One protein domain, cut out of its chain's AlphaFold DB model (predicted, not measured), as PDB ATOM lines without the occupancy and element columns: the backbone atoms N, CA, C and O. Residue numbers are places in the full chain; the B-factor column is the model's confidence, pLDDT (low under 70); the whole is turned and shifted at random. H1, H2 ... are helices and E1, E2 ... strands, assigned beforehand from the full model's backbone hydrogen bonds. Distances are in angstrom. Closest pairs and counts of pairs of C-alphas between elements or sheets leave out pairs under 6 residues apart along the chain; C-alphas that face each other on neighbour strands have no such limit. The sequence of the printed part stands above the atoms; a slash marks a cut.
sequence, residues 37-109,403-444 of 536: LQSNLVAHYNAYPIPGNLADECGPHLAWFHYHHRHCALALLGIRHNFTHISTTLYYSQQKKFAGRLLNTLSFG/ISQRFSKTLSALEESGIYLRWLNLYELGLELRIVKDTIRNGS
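What this domain is: This is residues 37 to 109 and 403 to 444 of the 536 residues of an uncharacterized protein of Folsomia candida (UniProt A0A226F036). A small sheet of three parallel strands and a corner of two helices, H5 and H6, have the helix H2 between them, and residues 432 to 444, of which 432 to 442 belong to H6, stick out of this body as a long arm. H2 packs on one face of the sheet, the short H3 stands on the opposite face, and the short H1 packs on H2. The 115 printed residues hold six named helices and three named strands, in the order E1 H1 H2 E2 H3 H4 E3 H5 H6; the class is mostly helix. The whole is only just loose, close to compact, with a radius of gyration of the C-alphas of 16.2 A, and elongated, spanning 57 by 34 by 22 A.

How they stand to each other: The sheet runs E2, residues 84 to 87, E1, residues 41 to 44, and E3, residues 102 to 108, with E1 the inner strand. E2 and E1 are parallel at 37 degrees, with N 44 and O 86 2.8 A apart; E1 and E3 are parallel at 25 degrees, with N 106 and O 43 2.8 A apart, both within hydrogen-bond range. H2, residues 69 to 81, is on the sheet over E2, at a height over the sheet of 6.5 A, and only just slantwise to the strands at 33 degrees to E2 on the local plane. With E1, H2 and E2, H1, residues 54 to 57, makes a strand-helix-strand unit, two parallel neighbour strands with helices between, its crossover right-handed. H3, residues 88 to 93, is on the opposite face, over E1, and stands up from the sheet at 45 degrees. H3 and H4, residues 95 to 98, lie between E2 and E3 in a split unit, with E1 between those strands in the sheet and a right-handed crossover. H2 is the hub. It touches H1, the C-alphas of Ala 55 and Ala 75 being closest at 5.6 A. Residues 73 to 77 of H2 touch H5, residues 404 to 416, at a steep tilt of 55 degrees, opposite ways; the closest C-alphas are those of Leu 77 and Phe 407, 7.0 A. Residues 69 to 73 of H2 touch residues 420 to 427 of H6, residues 419 to 442, at a steep tilt of 39 degrees, opposite ways; the closest C-alphas are those of His 69 and Trp 423, 5.0 A. In H2, H3, H5 and H6 every O i to N i+4 pair is within hydrogen-bond range; H1 and H4 are too short for such a pair.

Where its parts are: E1 begins at C-alpha 41, (183.452, 216.096, 227.776); E3 is 17.6 A long. H2 measures 18.4 A, H5 18.1 A and H6 34.5 A, ending at C-alpha 442, (165.997, 247.675, 251.757).

The domain as a whole: The C-alphas of Gly 100 and Ser 444, the two farthest apart, are 57.3 A apart. Residues 110 to 402 are not printed, and C-alphas 109 and 403 are 19.1 A apart across the cut. The link from H1 to H2 is long. The pLDDT is under 70 at residue 47 and residues 443 to 444.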
ATOM      1  N   LEU A  37     192.059 212.908 230.572       96.44
ATOM      2  CA  LEU A  37     190.855 212.783 229.758       96.44
ATOM      3  C   LEU A  37     190.925 213.590 228.451       96.44
ATOM      4  O   LEU A  37     189.932 213.645 227.733       96.44
ATOM      5  N   GLN A  38     192.078 214.181 228.122       94.94
ATOM      6  CA  GLN A  38     192.382 214.839 226.843       94.94
ATOM      7  C   GLN A  38     191.333 215.877 226.413       94.94
ATOM      8  O   GLN A  38     190.944 215.967 225.250       94.94
ATOM      9  N   SER A  39     190.831 216.650 227.375       95.00
ATOM     10  CA  SER A  39     189.807 217.677 227.164       95.00
ATOM     11  C   SER A  39     188.483 217.141 226.593       95.00
ATOM     12  O   SER A  39     187.671 217.915 226.070       95.00
ATOM     13  N   ASN A  40     188.224 215.834 226.721       96.00
ATOM     14  CA  ASN A  40     186.911 215.250 226.458       96.00
ATOM     15  C   ASN A  40     185.850 215.785 227.420       96.00
ATOM     16  O   ASN A  40     186.149 216.475 228.395       96.00
ATOM     17  N   LEU A  41     184.590 215.490 227.110       95.62
ATOM     18  CA  LEU A  41     183.452 216.096 227.776       95.62
ATOM     19  C   LEU A  41     183.003 215.271 228.979       95.62
ATOM     20  O   LEU A  41     182.798 214.059 228.888       95.62
ATOM     21  N   VAL A  42     182.774 215.967 230.087       95.19
ATOM     22  CA  VAL A  42     182.030 215.457 231.239       95.19
ATOM     23  C   VAL A  42     180.800 216.333 231.413       95.19
ATOM     24  O   VAL A  42     180.907 217.527 231.693       95.19
ATOM     25  N   ALA A  43     179.620 215.755 231.213       93.62
ATOM     26  CA  ALA A  43     178.383 216.492 231.399       93.62
ATOM     27  C   ALA A  43     178.074 216.652 232.894       93.62
ATOM     28  O   ALA A  43     178.306 215.730 233.675       93.62
ATOM     29  N   HIS A  44     177.523 217.797 233.294       92.44
ATOM     30  CA  HIS A  44     177.036 218.029 234.648       92.44
ATOM     31  C   HIS A  44     175.584 218.496 234.671       92.44
ATOM     32  O   HIS A  44     175.146 219.227 233.784       92.44
ATOM     33  N   TYR A  45     174.829 218.084 235.690       84.81
ATOM     34  CA  TYR A  45     173.390 218.379 235.769       84.81
ATOM     35  C   TYR A  45     173.039 219.793 236.238       84.81
ATOM     36  O   TYR A  45     171.879 220.188 236.149       84.81
ATOM     37  N   ASN A  46     174.009 220.576 236.705       75.81
ATOM     38  CA  ASN A  46     173.713 221.932 237.164       75.81
ATOM     39  C   ASN A  46     173.235 222.816 236.002       75.81
ATOM     40  O   ASN A  46     173.836 222.832 234.926       75.81
ATOM     41  N   ALA A  47     172.179 223.589 236.257       60.56
ATOM     42  CA  ALA A  47     171.561 224.471 235.269       60.56
ATOM     43  C   ALA A  47     172.470 225.636 234.836       60.56
ATOM     44  O   ALA A  47     172.286 226.194 233.753       60.56
ATOM     45  N   TYR A  48     173.448 226.007 235.666       77.06
ATOM     46  CA  TYR A  48     174.284 227.178 235.435       77.06
ATOM     47  C   TYR A  48     175.597 226.808 234.736       77.06
ATOM     48  O   TYR A  48     176.278 225.880 235.181       77.06
ATOM     49  N   PRO A  49     175.973 227.523 233.659       78.88
ATOM     50  CA  PRO A  49     177.279 227.355 233.047       78.88
ATOM     51  C   PRO A  49     178.361 227.752 234.050       78.88
ATOM     52  O   PRO A  49     178.274 228.794 234.702       78.88
ATOM     53  N   ILE A  50     179.379 226.910 234.162       81.69
ATOM     54  CA  ILE A  50     180.552 227.196 234.975       81.69
ATOM     55  C   ILE A  50     181.535 228.001 234.115       81.69
ATOM     56  O   ILE A  50     181.847 227.581 232.996       81.69
ATOM     57  N   PRO A  51     182.003 229.171 234.579       84.81
ATOM     58  CA  PRO A  51     183.019 229.920 233.857       84.81
ATOM     59  C   PRO A  51     184.329 229.125 233.773       84.81
ATOM     60  O   PRO A  51     184.733 228.465 234.727       84.81
ATOM     61  N   GLY A  52     185.020 229.216 232.633       79.56
ATOM     62  CA  GLY A  52     186.252 228.455 232.384       79.56
ATOM     63  C   GLY A  52     187.391 228.755 233.369       79.56
ATOM     64  O   GLY A  52     188.180 227.864 233.664       79.56
ATOM     65  N   ASN A  53     187.426 229.966 233.934       83.81
ATOM     66  CA  ASN A  53     188.453 230.403 234.888       83.81
ATOM     67  C   ASN A  53     188.072 230.127 236.354       83.81
ATOM     68  O   ASN A  53     188.736 230.610 237.265       83.81
ATOM     69  N   LEU A  54     187.008 229.351 236.604       84.12
ATOM     70  CA  LEU A  54     186.467 229.158 237.951       84.12
ATOM     71  C   LEU A  54     187.509 228.644 238.958       84.12
ATOM     72  O   LEU A  54     187.449 228.977 240.137       84.12
ATOM     73  N   ALA A  55     188.467 227.833 238.518       80.12
ATOM     74  CA  ALA A  55     189.469 227.286 239.422       80.12
ATOM     75  C   ALA A  55     190.351 228.354 240.084       80.12
ATOM     76  O   ALA A  55     190.720 228.180 241.245       80.12
ATOM     77  N   ASP A  56     190.628 229.455 239.384       83.00
ATOM     78  CA  ASP A  56     191.394 230.579 239.930       83.00
ATOM     79  C   ASP A  56     190.570 231.353 240.976       83.00
ATOM     80  O   ASP A  56     191.120 231.952 241.900       83.00
ATOM     81  N   GLU A  57     189.238 231.291 240.875       86.81
ATOM     82  CA  GLU A  57     188.289 231.931 241.795       86.81
ATOM     83  C   GLU A  57     187.953 231.045 243.015       86.81
ATOM     84  O   GLU A  57     187.547 231.550 244.062       86.81
ATOM     85  N   CYS A  58     188.203 229.732 242.947       90.00
ATOM     86  CA  CYS A  58     188.001 228.764 244.038       90.00
ATOM     87  C   CYS A  58     189.116 228.785 245.098       90.00
ATOM     88  O   CYS A  58     189.557 227.752 245.616       90.00
ATOM     89  N   GLY A  59     189.578 229.988 245.425       87.25
ATOM     90  CA  GLY A  59     190.618 230.237 246.406       87.25
ATOM     91  C   GLY A  59     190.107 230.294 247.851       87.25
ATOM     92  O   GLY A  59     188.915 230.177 248.134       87.25
ATOM     93  N   PRO A  60     191.021 230.527 248.806       86.06
ATOM     94  CA  PRO A  60     190.692 230.686 250.221       86.06
ATOM     95  C   PRO A  60     190.028 232.032 250.567       86.06
ATOM     96  O   PRO A  60     189.741 232.272 251.743       86.06
ATOM     97  N   HIS A  61     189.861 232.928 249.591       85.62
ATOM     98  CA  HIS A  61     189.488 234.323 249.802       85.62
ATOM     99  C   HIS A  61     187.991 234.547 249.598       85.62
ATOM    100  O   HIS A  61     187.474 234.396 248.496       85.62
ATOM    101  N   LEU A  62     187.320 235.016 250.650       84.75
ATOM    102  CA  LEU A  62     185.891 235.332 250.635       84.75
ATOM    103  C   LEU A  62     185.499 236.344 249.546       84.75
ATOM    104  O   LEU A  62     184.443 236.215 248.939       84.75
ATOM    105  N   ALA A  63     186.355 237.335 249.278       79.44
ATOM    106  CA  ALA A  63     186.073 238.409 248.323       79.44
ATOM    107  C   ALA A  63     185.865 237.917 246.880       79.44
ATOM    108  O   ALA A  63     185.220 238.610 246.099       79.44
ATOM    109  N   TRP A  64     186.403 236.746 246.536       74.75
ATOM    110  CA  TRP A  64     186.310 236.153 245.199       74.75
ATOM    111  C   TRP A  64     185.392 234.928 245.172       74.75
ATOM    112  O   TRP A  64     185.140 234.351 244.117       74.75
ATOM    113  N   PHE A  65     184.851 234.537 246.331       77.50
ATOM    114  CA  PHE A  65     184.054 233.330 246.457       77.50
ATOM    115  C   PHE A  65     182.583 233.608 246.115       77.50
ATOM    116  O   PHE A  65     181.746 233.894 246.972       77.50
ATOM    117  N   HIS A  66     182.267 233.565 244.820       83.31
ATOM    118  CA  HIS A  66     180.912 233.814 244.314       83.31
ATOM    119  C   HIS A  66     180.132 232.547 243.957       83.31
ATOM    120  O   HIS A  66     178.906 232.608 243.819       83.31
ATOM    121  N   TYR A  67     180.819 231.414 243.825       88.12
ATOM    122  CA  TYR A  67     180.241 230.174 243.322       88.12
ATOM    123  C   TYR A  67     179.971 229.180 244.434       88.12
ATOM    124  O   TYR A  67     180.618 229.176 245.470       88.12
ATOM    125  N   HIS A  68     179.020 228.297 244.171       90.38
ATOM    126  CA  HIS A  68     178.724 227.169 245.035       90.38
ATOM    127  C   HIS A  68     179.939 226.225 245.127       90.38
ATOM    128  O   HIS A  68     180.594 225.955 244.116       90.38
ATOM    129  N   HIS A  69     180.212 225.661 246.305       91.94
ATOM    130  CA  HIS A  69     181.363 224.775 246.573       91.94
ATOM    131  C   HIS A  69     181.442 223.568 245.624       91.94
ATOM    132  O   HIS A  69     182.521 223.171 245.184       91.94
ATOM    133  N   ARG A  70     180.283 223.039 245.215       92.19
ATOM    134  CA  ARG A  70     180.150 221.993 244.181       92.19
ATOM    135  C   ARG A  70     180.780 222.379 242.833       92.19
ATOM    136  O   ARG A  70     181.370 221.530 242.169       92.19
ATOM    137  N   HIS A  71     180.685 223.646 242.423       92.69
ATOM    138  CA  HIS A  71     181.315 224.109 241.183       92.69
ATOM    139  C   HIS A  71     182.839 224.122 241.310       92.69
ATOM    140  O   HIS A  71     183.526 223.739 240.365       92.69
ATOM    141  N   CYS A  72     183.365 224.473 242.485       93.94
ATOM    142  CA  CYS A  72     184.797 224.400 242.760       93.94
ATOM    143  C   CYS A  72     185.328 222.967 242.724       93.94
ATOM    144  O   CYS A  72     186.356 222.705 242.101       93.94
ATOM    145  N   ALA A  73     184.587 222.017 243.302       94.31
ATOM    146  CA  ALA A  73     184.924 220.600 243.206       94.31
ATOM    147  C   ALA A  73     184.951 220.115 241.744       94.31
ATOM    148  O   ALA A  73     185.900 219.447 241.332       94.31
ATOM    149  N   LEU A  74     183.953 220.495 240.936       94.19
ATOM    150  CA  LEU A  74     183.896 220.148 239.515       94.19
ATOM    151  C   LEU A  74     185.037 220.784 238.704       94.19
ATOM    152  O   LEU A  74     185.663 220.093 237.899       94.19
ATOM    153  N   ALA A  75     185.345 222.063 238.927       93.81
ATOM    154  CA  ALA A  75     186.453 222.746 238.261       93.81
ATOM    155  C   ALA A  75     187.800 222.089 238.592       93.81
ATOM    156  O   ALA A  75     188.598 221.816 237.693       93.81
ATOM    157  N   LEU A  76     188.026 221.749 239.864       94.50
ATOM    158  CA  LEU A  76     189.252 221.084 240.290       94.50
ATOM    159  C   LEU A  76     189.373 219.661 239.726       94.50
ATOM    160  O   LEU A  76     190.463 219.256 239.321       94.50
ATOM    161  N   LEU A  77     188.270 218.908 239.652       94.81
ATOM    162  CA  LEU A  77     188.237 217.628 238.939       94.81
ATOM    163  C   LEU A  77     188.609 217.816 237.462       94.81
ATOM    164  O   LEU A  77     189.410 217.035 236.942       94.81
ATOM    165  N   GLY A  78     188.063 218.860 236.830       94.56
ATOM    166  CA  GLY A  78     188.341 219.256 235.449       94.56
ATOM    167  C   GLY A  78     189.825 219.471 235.194       94.56
ATOM    168  O   GLY A  78     190.379 218.873 234.276       94.56
ATOM    169  N   ILE A  79     190.486 220.244 236.058       94.38
ATOM    170  CA  ILE A  79     191.931 220.493 235.982       94.38
ATOM    171  C   ILE A  79     192.723 219.216 236.235       94.38
ATOM    172  O   ILE A  79     193.600 218.861 235.451       94.38
ATOM    173  N   ARG A  80     192.411 218.501 237.320       95.38
ATOM    174  CA  ARG A  80     193.193 217.337 237.751       95.38
ATOM    175  C   ARG A  80     193.193 216.210 236.722       95.38
ATOM    176  O   ARG A  80     194.206 215.532 236.576       95.38
ATOM    177  N   HIS A  81     192.065 215.997 236.052       95.69
ATOM    178  CA  HIS A  81     191.897 214.926 235.069       95.69
ATOM    179  C   HIS A  81     191.860 215.449 233.626       95.69
ATOM    180  O   HIS A  81     191.598 214.672 232.716       95.69
ATOM    181  N   ASN A  82     192.132 216.741 233.405       96.19
ATOM    182  CA  ASN A  82     192.127 217.421 232.105       96.19
ATOM    183  C   ASN A  82     190.880 217.105 231.253       96.19
ATOM    184  O   ASN A  82     190.985 216.524 230.171       96.19
ATOM    185  N   PHE A  83     189.691 217.464 231.740       95.88
ATOM    186  CA  PHE A  83     188.440 217.369 230.975       95.88
ATOM    187  C   PHE A  83     187.727 218.713 230.856       95.88
ATOM    188  O   PHE A  83     187.870 219.600 231.697       95.88
ATOM    189  N   THR A  84     186.890 218.822 229.829       94.44
ATOM    190  CA  THR A  84     185.985 219.955 229.632       94.44
ATOM    191  C   THR A  84     184.625 219.603 230.219       94.44
ATOM    192  O   THR A  84     184.024 218.595 229.845       94.44
ATOM    193  N   HIS A  85     184.115 220.406 231.146       94.00
ATOM    194  CA  HIS A  85     182.764 220.211 231.667       94.00
ATOM    195  C   HIS A  85     181.731 220.921 230.782       94.00
ATOM    196  O   HIS A  85     182.014 221.951 230.175       94.00
ATOM    197  N   ILE A  86     180.524 220.366 230.697       93.94
ATOM    198  CA  ILE A  86     179.408 220.945 229.940       93.94
ATOM    199  C   ILE A  86     178.091 220.707 230.676       93.94
ATOM    200  O   ILE A  86     177.910 219.642 231.257       93.94
ATOM    201  N   SER A  87     177.146 221.648 230.652       91.88
ATOM    202  CA  SER A  87     175.827 221.377 231.234       91.88
ATOM    203  C   SER A  87     175.084 220.318 230.412       91.88
ATOM    204  O   SER A  87     175.169 220.287 229.181       91.88
ATOM    205  N   THR A  88     174.329 219.440 231.069       88.12
ATOM    206  CA  THR A  88     173.534 218.401 230.392       88.12
ATOM    207  C   THR A  88     172.539 219.008 229.404       88.12
ATOM    208  O   THR A  88     172.395 218.496 228.297       88.12
ATOM    209  N   THR A  89     171.925 220.146 229.737       86.62
ATOM    210  CA  THR A  89     171.049 220.904 228.827       86.62
ATOM    211  C   THR A  89     171.770 221.307 227.535       86.62
ATOM    212  O   THR A  89     171.235 221.139 226.434       86.62
ATOM    213  N   LEU A  90     173.012 221.798 227.637       89.88
ATOM    214  CA  LEU A  90     173.802 222.163 226.461       89.88
ATOM    215  C   LEU A  90     174.226 220.924 225.663       89.88
ATOM    216  O   LEU A  90     174.167 220.936 224.435       89.88
ATOM    217  N   TYR A  91     174.590 219.836 226.346       91.50
ATOM    218  CA  TYR A  91     174.891 218.564 225.695       91.50
ATOM    219  C   TYR A  91     173.699 218.039 224.878       91.50
ATOM    220  O   TYR A  91     173.865 217.739 223.697       91.50
ATOM    221  N   TYR A  92     172.495 217.989 225.457       88.44
ATOM    222  CA  TYR A  92     171.305 217.490 224.760       88.44
ATOM    223  C   TYR A  92     170.889 218.383 223.588       88.44
ATOM    224  O   TYR A  92     170.533 217.870 222.528       88.44
ATOM    225  N   SER A  93     170.995 219.708 223.728       89.62
ATOM    226  CA  SER A  93     170.699 220.630 222.620       89.62
ATOM    227  C   SER A  93     171.718 220.553 221.473       89.62
ATOM    228  O   SER A  93     171.380 220.866 220.333       89.62
ATOM    229  N   GLN A  94     172.949 220.096 221.736       94.00
ATOM    230  CA  GLN A  94     174.034 220.000 220.751       94.00
ATOM    231  C   GLN A  94     174.569 218.568 220.584       94.00
ATOM    232  O   GLN A  94     175.733 218.374 220.234       94.00
ATOM    233  N   GLN A  95     173.726 217.550 220.782       92.19
ATOM    234  CA  GLN A  95     174.158 216.148 220.836       92.19
ATOM    235  C   GLN A  95     174.979 215.720 219.609       92.19
ATOM    236  O   GLN A  95     175.992 215.042 219.747       92.19
ATOM    237  N   LYS A  96     174.603 216.177 218.405       93.12
ATOM    238  CA  LYS A  96     175.337 215.879 217.160       93.12
ATOM    239  C   LYS A  96     176.778 216.398 217.170       93.12
ATOM    240  O   LYS A  96     177.657 215.742 216.630       93.12
ATOM    241  N   LYS A  97     177.024 217.559 217.785       94.38
ATOM    242  CA  LYS A  97     178.354 218.186 217.872       94.38
ATOM    243  C   LYS A  97     179.265 217.465 218.867       94.38
ATOM    244  O   LYS A  97     180.482 217.491 218.718       94.38
ATOM    245  N   PHE A  98     178.673 216.859 219.891       92.75
ATOM    246  CA  PHE A  98     179.389 216.242 221.007       92.75
ATOM    247  C   PHE A  98     179.365 214.710 220.985       92.75
ATOM    248  O   PHE A  98     179.883 214.075 221.906       92.75
ATOM    249  N   ALA A  99     178.787 214.113 219.940       89.06
ATOM    250  CA  ALA A  99     178.752 212.672 219.752       89.06
ATOM    251  C   ALA A  99     180.174 212.087 219.801       89.06
ATOM    252  O   ALA A  99     181.091 212.608 219.171       89.06
ATOM    253  N   GLY A 100     180.359 211.030 220.595       88.25
ATOM    254  CA  GLY A 100     181.653 210.360 220.781       88.25
ATOM    255  C   GLY A 100     182.622 211.037 221.758       88.25
ATOM    256  O   GLY A 100     183.603 210.413 222.135       88.25
ATOM    257  N   ARG A 101     182.349 212.268 222.221       92.38
ATOM    258  CA  ARG A 101     183.233 213.000 223.155       92.38
ATOM    259  C   ARG A 101     182.775 212.978 224.611       92.38
ATOM    260  O   ARG A 101     183.545 213.357 225.492       92.38
ATOM    261  N   LEU A 102     181.522 212.606 224.877       93.12
ATOM    262  CA  LEU A 102     180.996 212.495 226.239       93.12
ATOM    263  C   LEU A 102     181.514 211.214 226.898       93.12
ATOM    264  O   LEU A 102     181.120 210.118 226.508       93.12
ATOM    265  N   LEU A 103     182.358 211.357 227.919       92.62
ATOM    266  CA  LEU A 103     182.912 210.220 228.661       92.62
ATOM    267  C   LEU A 103     182.103 209.869 229.907       92.62
ATOM    268  O   LEU A 103     182.071 208.710 230.324       92.62
ATOM    269  N   ASN A 104     181.503 210.870 230.549       91.38
ATOM    270  CA  ASN A 104     180.794 210.687 231.807       91.38
ATOM    271  C   ASN A 104     179.752 211.786 232.032       91.38
ATOM    272  O   ASN A 104     179.891 212.898 231.523       91.38
ATOM    273  N   THR A 105     178.778 211.486 232.882       91.19
ATOM    274  CA  THR A 105     177.876 212.461 233.481       91.19
ATOM    275  C   THR A 105     178.060 212.457 234.998       91.19
ATOM    276  O   THR A 105     178.085 211.400 235.634       91.19
ATOM    277  N   LEU A 106     178.202 213.643 235.582       91.00
ATOM    278  CA  LEU A 106     178.422 213.873 237.006       91.00
ATOM    279  C   LEU A 106     177.338 214.804 237.551       91.00
ATOM    280  O   LEU A 106     176.983 215.800 236.932       91.00
ATOM    281  N   SER A 107     176.796 214.496 238.718       88.56
ATOM    282  CA  SER A 107     175.775 215.304 239.367       88.56
ATOM    283  C   SER A 107     176.176 215.600 240.797       88.56
ATOM    284  O   SER A 107     176.425 214.683 241.578       88.56
ATOM    285  N   PHE A 108     176.201 216.885 241.133       82.88
ATOM    286  CA  PHE A 108     176.301 217.362 242.502       82.88
ATOM    287  C   PHE A 108     174.987 218.066 242.815       82.88
ATOM    288  O   PHE A 108     174.804 219.205 242.385       82.88
ATOM    289  N   GLY A 109     174.056 217.416 243.509       75.06
ATOM    290  CA  GLY A 109     172.778 218.069 243.793       75.06
ATOM    291  C   GLY A 109     171.528 217.382 243.280       75.06
ATOM    292  O   GLY A 109     170.499 218.044 243.216       75.06
ATOM    293  N   ILE A 403     186.089 206.204 235.065       93.00
ATOM    294  CA  ILE A 403     186.438 207.500 235.662       93.00
ATOM    295  C   ILE A 403     185.850 207.617 237.070       93.00
ATOM    296  O   ILE A 403     186.451 208.248 237.939       93.00
ATOM    297  N   SER A 404     184.700 206.981 237.310       92.56
ATOM    298  CA  SER A 404     183.931 207.117 238.548       92.56
ATOM    299  C   SER A 404     184.774 206.919 239.815       92.56
ATOM    300  O   SER A 404     184.796 207.785 240.686       92.56
ATOM    301  N   GLN A 405     185.578 205.856 239.881       92.06
ATOM    302  CA  GLN A 405     186.451 205.583 241.027       92.06
ATOM    303  C   GLN A 405     187.490 206.693 241.270       92.06
ATOM    304  O   GLN A 405     187.825 206.996 242.415       92.06
ATOM    305  N   ARG A 406     187.992 207.336 240.209       92.94
ATOM    306  CA  ARG A 406     188.953 208.444 240.329       92.94
ATOM    307  C   ARG A 406     188.291 209.713 240.824       92.94
ATOM    308  O   ARG A 406     188.879 210.416 241.639       92.94
ATOM    309  N   PHE A 407     187.090 210.005 240.329       94.56
ATOM    310  CA  PHE A 407     186.302 211.130 240.820       94.56
ATOM    311  C   PHE A 407     185.980 210.940 242.296       94.56
ATOM    312  O   PHE A 407     186.273 211.843 243.072       94.56
ATOM    313  N   SER A 408     185.526 209.745 242.687       94.44
ATOM    314  CA  SER A 408     185.322 209.378 244.091       94.44
ATOM    315  C   SER A 408     186.569 209.655 244.926       94.44
ATOM    316  O   SER A 408     186.502 210.419 245.875       94.44
ATOM    317  N   LYS A 409     187.731 209.113 244.531       95.19
ATOM    318  CA  LYS A 409     188.981 209.281 245.284       95.19
ATOM    319  C   LYS A 409     189.397 210.748 245.417       95.19
ATOM    320  O   LYS A 409     189.862 211.155 246.476       95.19
ATOM    321  N   THR A 410     189.269 211.541 244.351       94.88
ATOM    322  CA  THR A 410     189.595 212.971 244.414       94.88
ATOM    323  C   THR A 410     188.614 213.730 245.305       94.88
ATOM    324  O   THR A 410     189.056 214.579 246.069       94.88
ATOM    325  N   LEU A 411     187.314 213.436 245.226       94.38
ATOM    326  CA  LEU A 411     186.300 214.073 246.068       94.38
ATOM    327  C   LEU A 411     186.501 213.724 247.545       94.38
ATOM    328  O   LEU A 411     186.560 214.638 248.359       94.38
ATOM    329  N   SER A 412     186.733 212.450 247.869       95.00
ATOM    330  CA  SER A 412     187.072 212.025 249.231       95.00
ATOM    331  C   SER A 412     188.324 212.737 249.739       95.00
ATOM    332  O   SER A 412     188.320 213.253 250.845       95.00
ATOM    333  N   ALA A 413     189.366 212.888 248.915       96.31
ATOM    334  CA  ALA A 413     190.555 213.642 249.314       96.31
ATOM    335  C   ALA A 413     190.274 215.140 249.568       96.31
ATOM    336  O   ALA A 413     190.933 215.758 250.404       96.31
ATOM    337  N   LEU A 414     189.318 215.754 248.858       95.00
ATOM    338  CA  LEU A 414     188.907 217.144 249.108       95.00
ATOM    339  C   LEU A 414     188.116 217.297 250.404       95.00
ATOM    340  O   LEU A 414     188.238 218.319 251.080       95.00
ATOM    341  N   GLU A 415     187.318 216.291 250.735       94.31
ATOM    342  CA  GLU A 415     186.567 216.220 251.980       94.31
ATOM    343  C   GLU A 415     187.499 215.957 253.169       94.31
ATOM    344  O   GLU A 415     187.534 216.754 254.102       94.31
ATOM    345  N   GLU A 416     188.346 214.926 253.085       95.50
ATOM    346  CA  GLU A 416     189.332 214.552 254.111       95.50
ATOM    347  C   GLU A 416     190.342 215.673 254.398       95.50
ATOM    348  O   GLU A 416     190.790 215.837 255.530       95.50
ATOM    349  N   SER A 417     190.694 216.475 253.388       96.44
ATOM    350  CA  SER A 417     191.568 217.645 253.570       96.44
ATOM    351  C   SER A 417     190.850 218.882 254.123       96.44
ATOM    352  O   SER A 417     191.503 219.885 254.410       96.44
ATOM    353  N   GLY A 418     189.519 218.854 254.239       95.62
ATOM    354  CA  GLY A 418     188.698 219.984 254.676       95.62
ATOM    355  C   GLY A 418     188.557 221.115 253.649       95.62
ATOM    356  O   GLY A 418     187.909 222.120 253.938       95.62
ATOM    357  N   ILE A 419     189.125 220.982 252.443       95.19
ATOM    358  CA  ILE A 419     189.023 221.997 251.379       95.19
ATOM    359  C   ILE A 419     187.568 222.155 250.933       95.19
ATOM    360  O   ILE A 419     187.086 223.278 250.787       95.19
ATOM    361  N   TYR A 420     186.861 221.036 250.763       93.75
ATOM    362  CA  TYR A 420     185.458 221.041 250.353       93.75
ATOM    363  C   TYR A 420     184.566 221.753 251.381       93.75
ATOM    364  O   TYR A 420     183.812 222.657 251.021       93.75
ATOM    365  N   LEU A 421     184.718 221.411 252.666       93.56
ATOM    366  CA  LEU A 421     183.992 222.053 253.766       93.56
ATOM    367  C   LEU A 421     184.328 223.546 253.872       93.56
ATOM    368  O   LEU A 421     183.451 224.379 254.064       93.56
ATOM    369  N   ARG A 422     185.596 223.919 253.681       93.75
ATOM    370  CA  ARG A 422     186.000 225.327 253.680       93.75
ATOM    371  C   ARG A 422     185.300 226.127 252.581       93.75
ATOM    372  O   ARG A 422     184.893 227.258 252.832       93.75
ATOM    373  N   TRP A 423     185.189 225.578 251.375       94.44
ATOM    374  CA  TRP A 423     184.462 226.223 250.282       94.44
ATOM    375  C   TRP A 423     182.972 226.374 250.584       94.44
ATOM    376  O   TRP A 423     182.405 227.411 250.254       94.44
ATOM    377  N   LEU A 424     182.356 225.383 251.232       92.44
ATOM    378  CA  LEU A 424     180.977 225.490 251.709       92.44
ATOM    379  C   LEU A 424     180.833 226.654 252.703       92.44
ATOM    380  O   LEU A 424     180.032 227.551 252.469       92.44
ATOM    381  N   ASN A 425     181.695 226.733 253.717       92.19
ATOM    382  CA  ASN A 425     181.648 227.822 254.699       92.19
ATOM    383  C   ASN A 425     181.877 229.205 254.056       92.19
ATOM    384  O   ASN A 425     181.253 230.191 254.439       92.19
ATOM    385  N   LEU A 426     182.781 229.307 253.069       92.06
ATOM    386  CA  LEU A 426     183.006 230.556 252.327       92.06
ATOM    387  C   LEU A 426     181.788 230.948 251.486       92.06
ATOM    388  O   LEU A 426     181.477 232.136 251.386       92.06
ATOM    389  N   TYR A 427     181.108 229.967 250.888       90.62
ATOM    390  CA  TYR A 427     179.858 230.189 250.173       90.62
ATOM    391  C   TYR A 427     178.791 230.757 251.109       90.62
ATOM    392  O   TYR A 427     178.247 231.822 250.821       90.62
ATOM    393  N   GLU A 428     178.551 230.085 252.237       89.81
ATOM    394  CA  GLU A 428     177.559 230.464 253.248       89.81
ATOM    395  C   GLU A 428     177.840 231.859 253.811       89.81
ATOM    396  O   GLU A 428     176.983 232.736 253.745       89.81
ATOM    397  N   LEU A 429     179.080 232.143 254.213       90.31
ATOM    398  CA  LEU A 429     179.472 233.477 254.671       90.31
ATOM    399  C   LEU A 429     179.274 234.546 253.579       90.31
ATOM    400  O   LEU A 429     178.866 235.678 253.847       90.31
ATOM    401  N   GLY A 430     179.548 234.202 252.318       89.25
ATOM    402  CA  GLY A 430     179.291 235.075 251.176       89.25
ATOM    403  C   GLY A 430     177.799 235.333 250.929       89.25
ATOM    404  O   GLY A 430     177.446 236.374 250.361       89.25
ATOM    405  N   LEU A 431     176.921 234.410 251.333       85.75
ATOM    406  CA  LEU A 431     175.471 234.591 251.332       85.75
ATOM    407  C   LEU A 431     175.020 235.457 252.506       85.75
ATOM    408  O   LEU A 431     174.302 236.427 252.268       85.75
ATOM    409  N   GLU A 432     175.503 235.197 253.722       86.75
ATOM    410  CA  GLU A 432     175.232 236.021 254.909       86.75
ATOM    411  C   GLU A 432     175.541 237.495 254.636       86.75
ATOM    412  O   GLU A 432     174.702 238.373 254.840       86.75
ATOM    413  N   LEU A 433     176.717 237.788 254.070       87.38
ATOM    414  CA  LEU A 433     177.108 239.154 253.721       87.38
ATOM    415  C   LEU A 433     176.183 239.800 252.684       87.38
ATOM    416  O   LEU A 433     175.907 241.000 252.768       87.38
ATOM    417  N   ARG A 434     175.708 239.031 251.699       86.12
ATOM    418  CA  ARG A 434     174.754 239.522 250.695       86.12
ATOM    419  C   ARG A 434     173.399 239.817 251.321       86.12
ATOM    420  O   ARG A 434     172.842 240.872 251.040       86.12
ATOM    421  N   ILE A 435     172.922 238.942 252.201       83.81
ATOM    422  CA  ILE A 435     171.673 239.126 252.939       83.81
ATOM    423  C   ILE A 435     171.765 240.380 253.802       83.81
ATOM    424  O   ILE A 435     170.932 241.264 253.662       83.81
ATOM    425  N   VAL A 436     172.823 240.529 254.603       84.75
ATOM    426  CA  VAL A 436     173.058 241.737 255.410       84.75
ATOM    427  C   VAL A 436     173.073 242.987 254.529       84.75
ATOM    428  O   VAL A 436     172.418 243.979 254.848       84.75
ATOM    429  N   LYS A 437     173.775 242.948 253.392       85.44
ATOM    430  CA  LYS A 437     173.836 244.069 252.445       85.44
ATOM    431  C   LYS A 437     172.460 244.424 251.875       85.44
ATOM    432  O   LYS A 437     172.119 245.605 251.829       85.44
ATOM    433  N   ASP A 438     171.681 243.435 251.451       83.25
ATOM    434  CA  ASP A 438     170.351 243.644 250.876       83.25
ATOM    435  C   ASP A 438     169.341 244.093 251.941       83.25
ATOM    436  O   ASP A 438     168.554 245.005 251.693       83.25
ATOM    437  N   THR A 439     169.417 243.549 253.156       81.31
ATOM    438  CA  THR A 439     168.624 243.979 254.314       81.31
ATOM    439  C   THR A 439     168.942 245.422 254.703       81.31
ATOM    440  O   THR A 439     168.020 246.196 254.933       81.31
ATOM    441  N   ILE A 440     170.216 245.834 254.707       81.31
ATOM    442  CA  ILE A 440     170.617 247.236 254.946       81.31
ATOM    443  C   ILE A 440     170.150 248.153 253.812       81.31
ATOM    444  O   ILE A 440     169.785 249.301 254.050       81.31
ATOM    445  N   ARG A 441     170.180 247.672 252.566       82.94
ATOM    446  CA  ARG A 441     169.744 248.448 251.400       82.94
ATOM    447  C   ARG A 441     168.229 248.664 251.385       82.94
ATOM    448  O   ARG A 441     167.784 249.730 250.965       82.94
ATOM    449  N   ASN A 442     167.460 247.656 251.793       78.94
ATOM    450  CA  ASN A 442     165.997 247.675 251.757       78.94
ATOM    451  C   ASN A 442     165.384 248.236 253.048       78.94
ATOM    452  O   ASN A 442     164.337 248.878 253.003       78.94
ATOM    453  N   GLY A 443     166.028 248.014 254.193       66.12
ATOM    454  CA  GLY A 443     165.623 248.565 255.477       66.12
ATOM    455  C   GLY A 443     166.112 250.001 255.630       66.12
ATOM    456  O   GLY A 443     167.296 250.282 255.474       66.12
ATOM    457  N   SER A 444     165.215 250.929 255.972       54.88
ATOM    458  CA  SER A 444     165.589 252.301 256.330       54.88
ATOM    459  C   SER A 444     166.739 252.293 257.344       54.88
ATOM    460  O   SER A 444     166.571 251.851 258.478       54.88
TER     461      SER A 444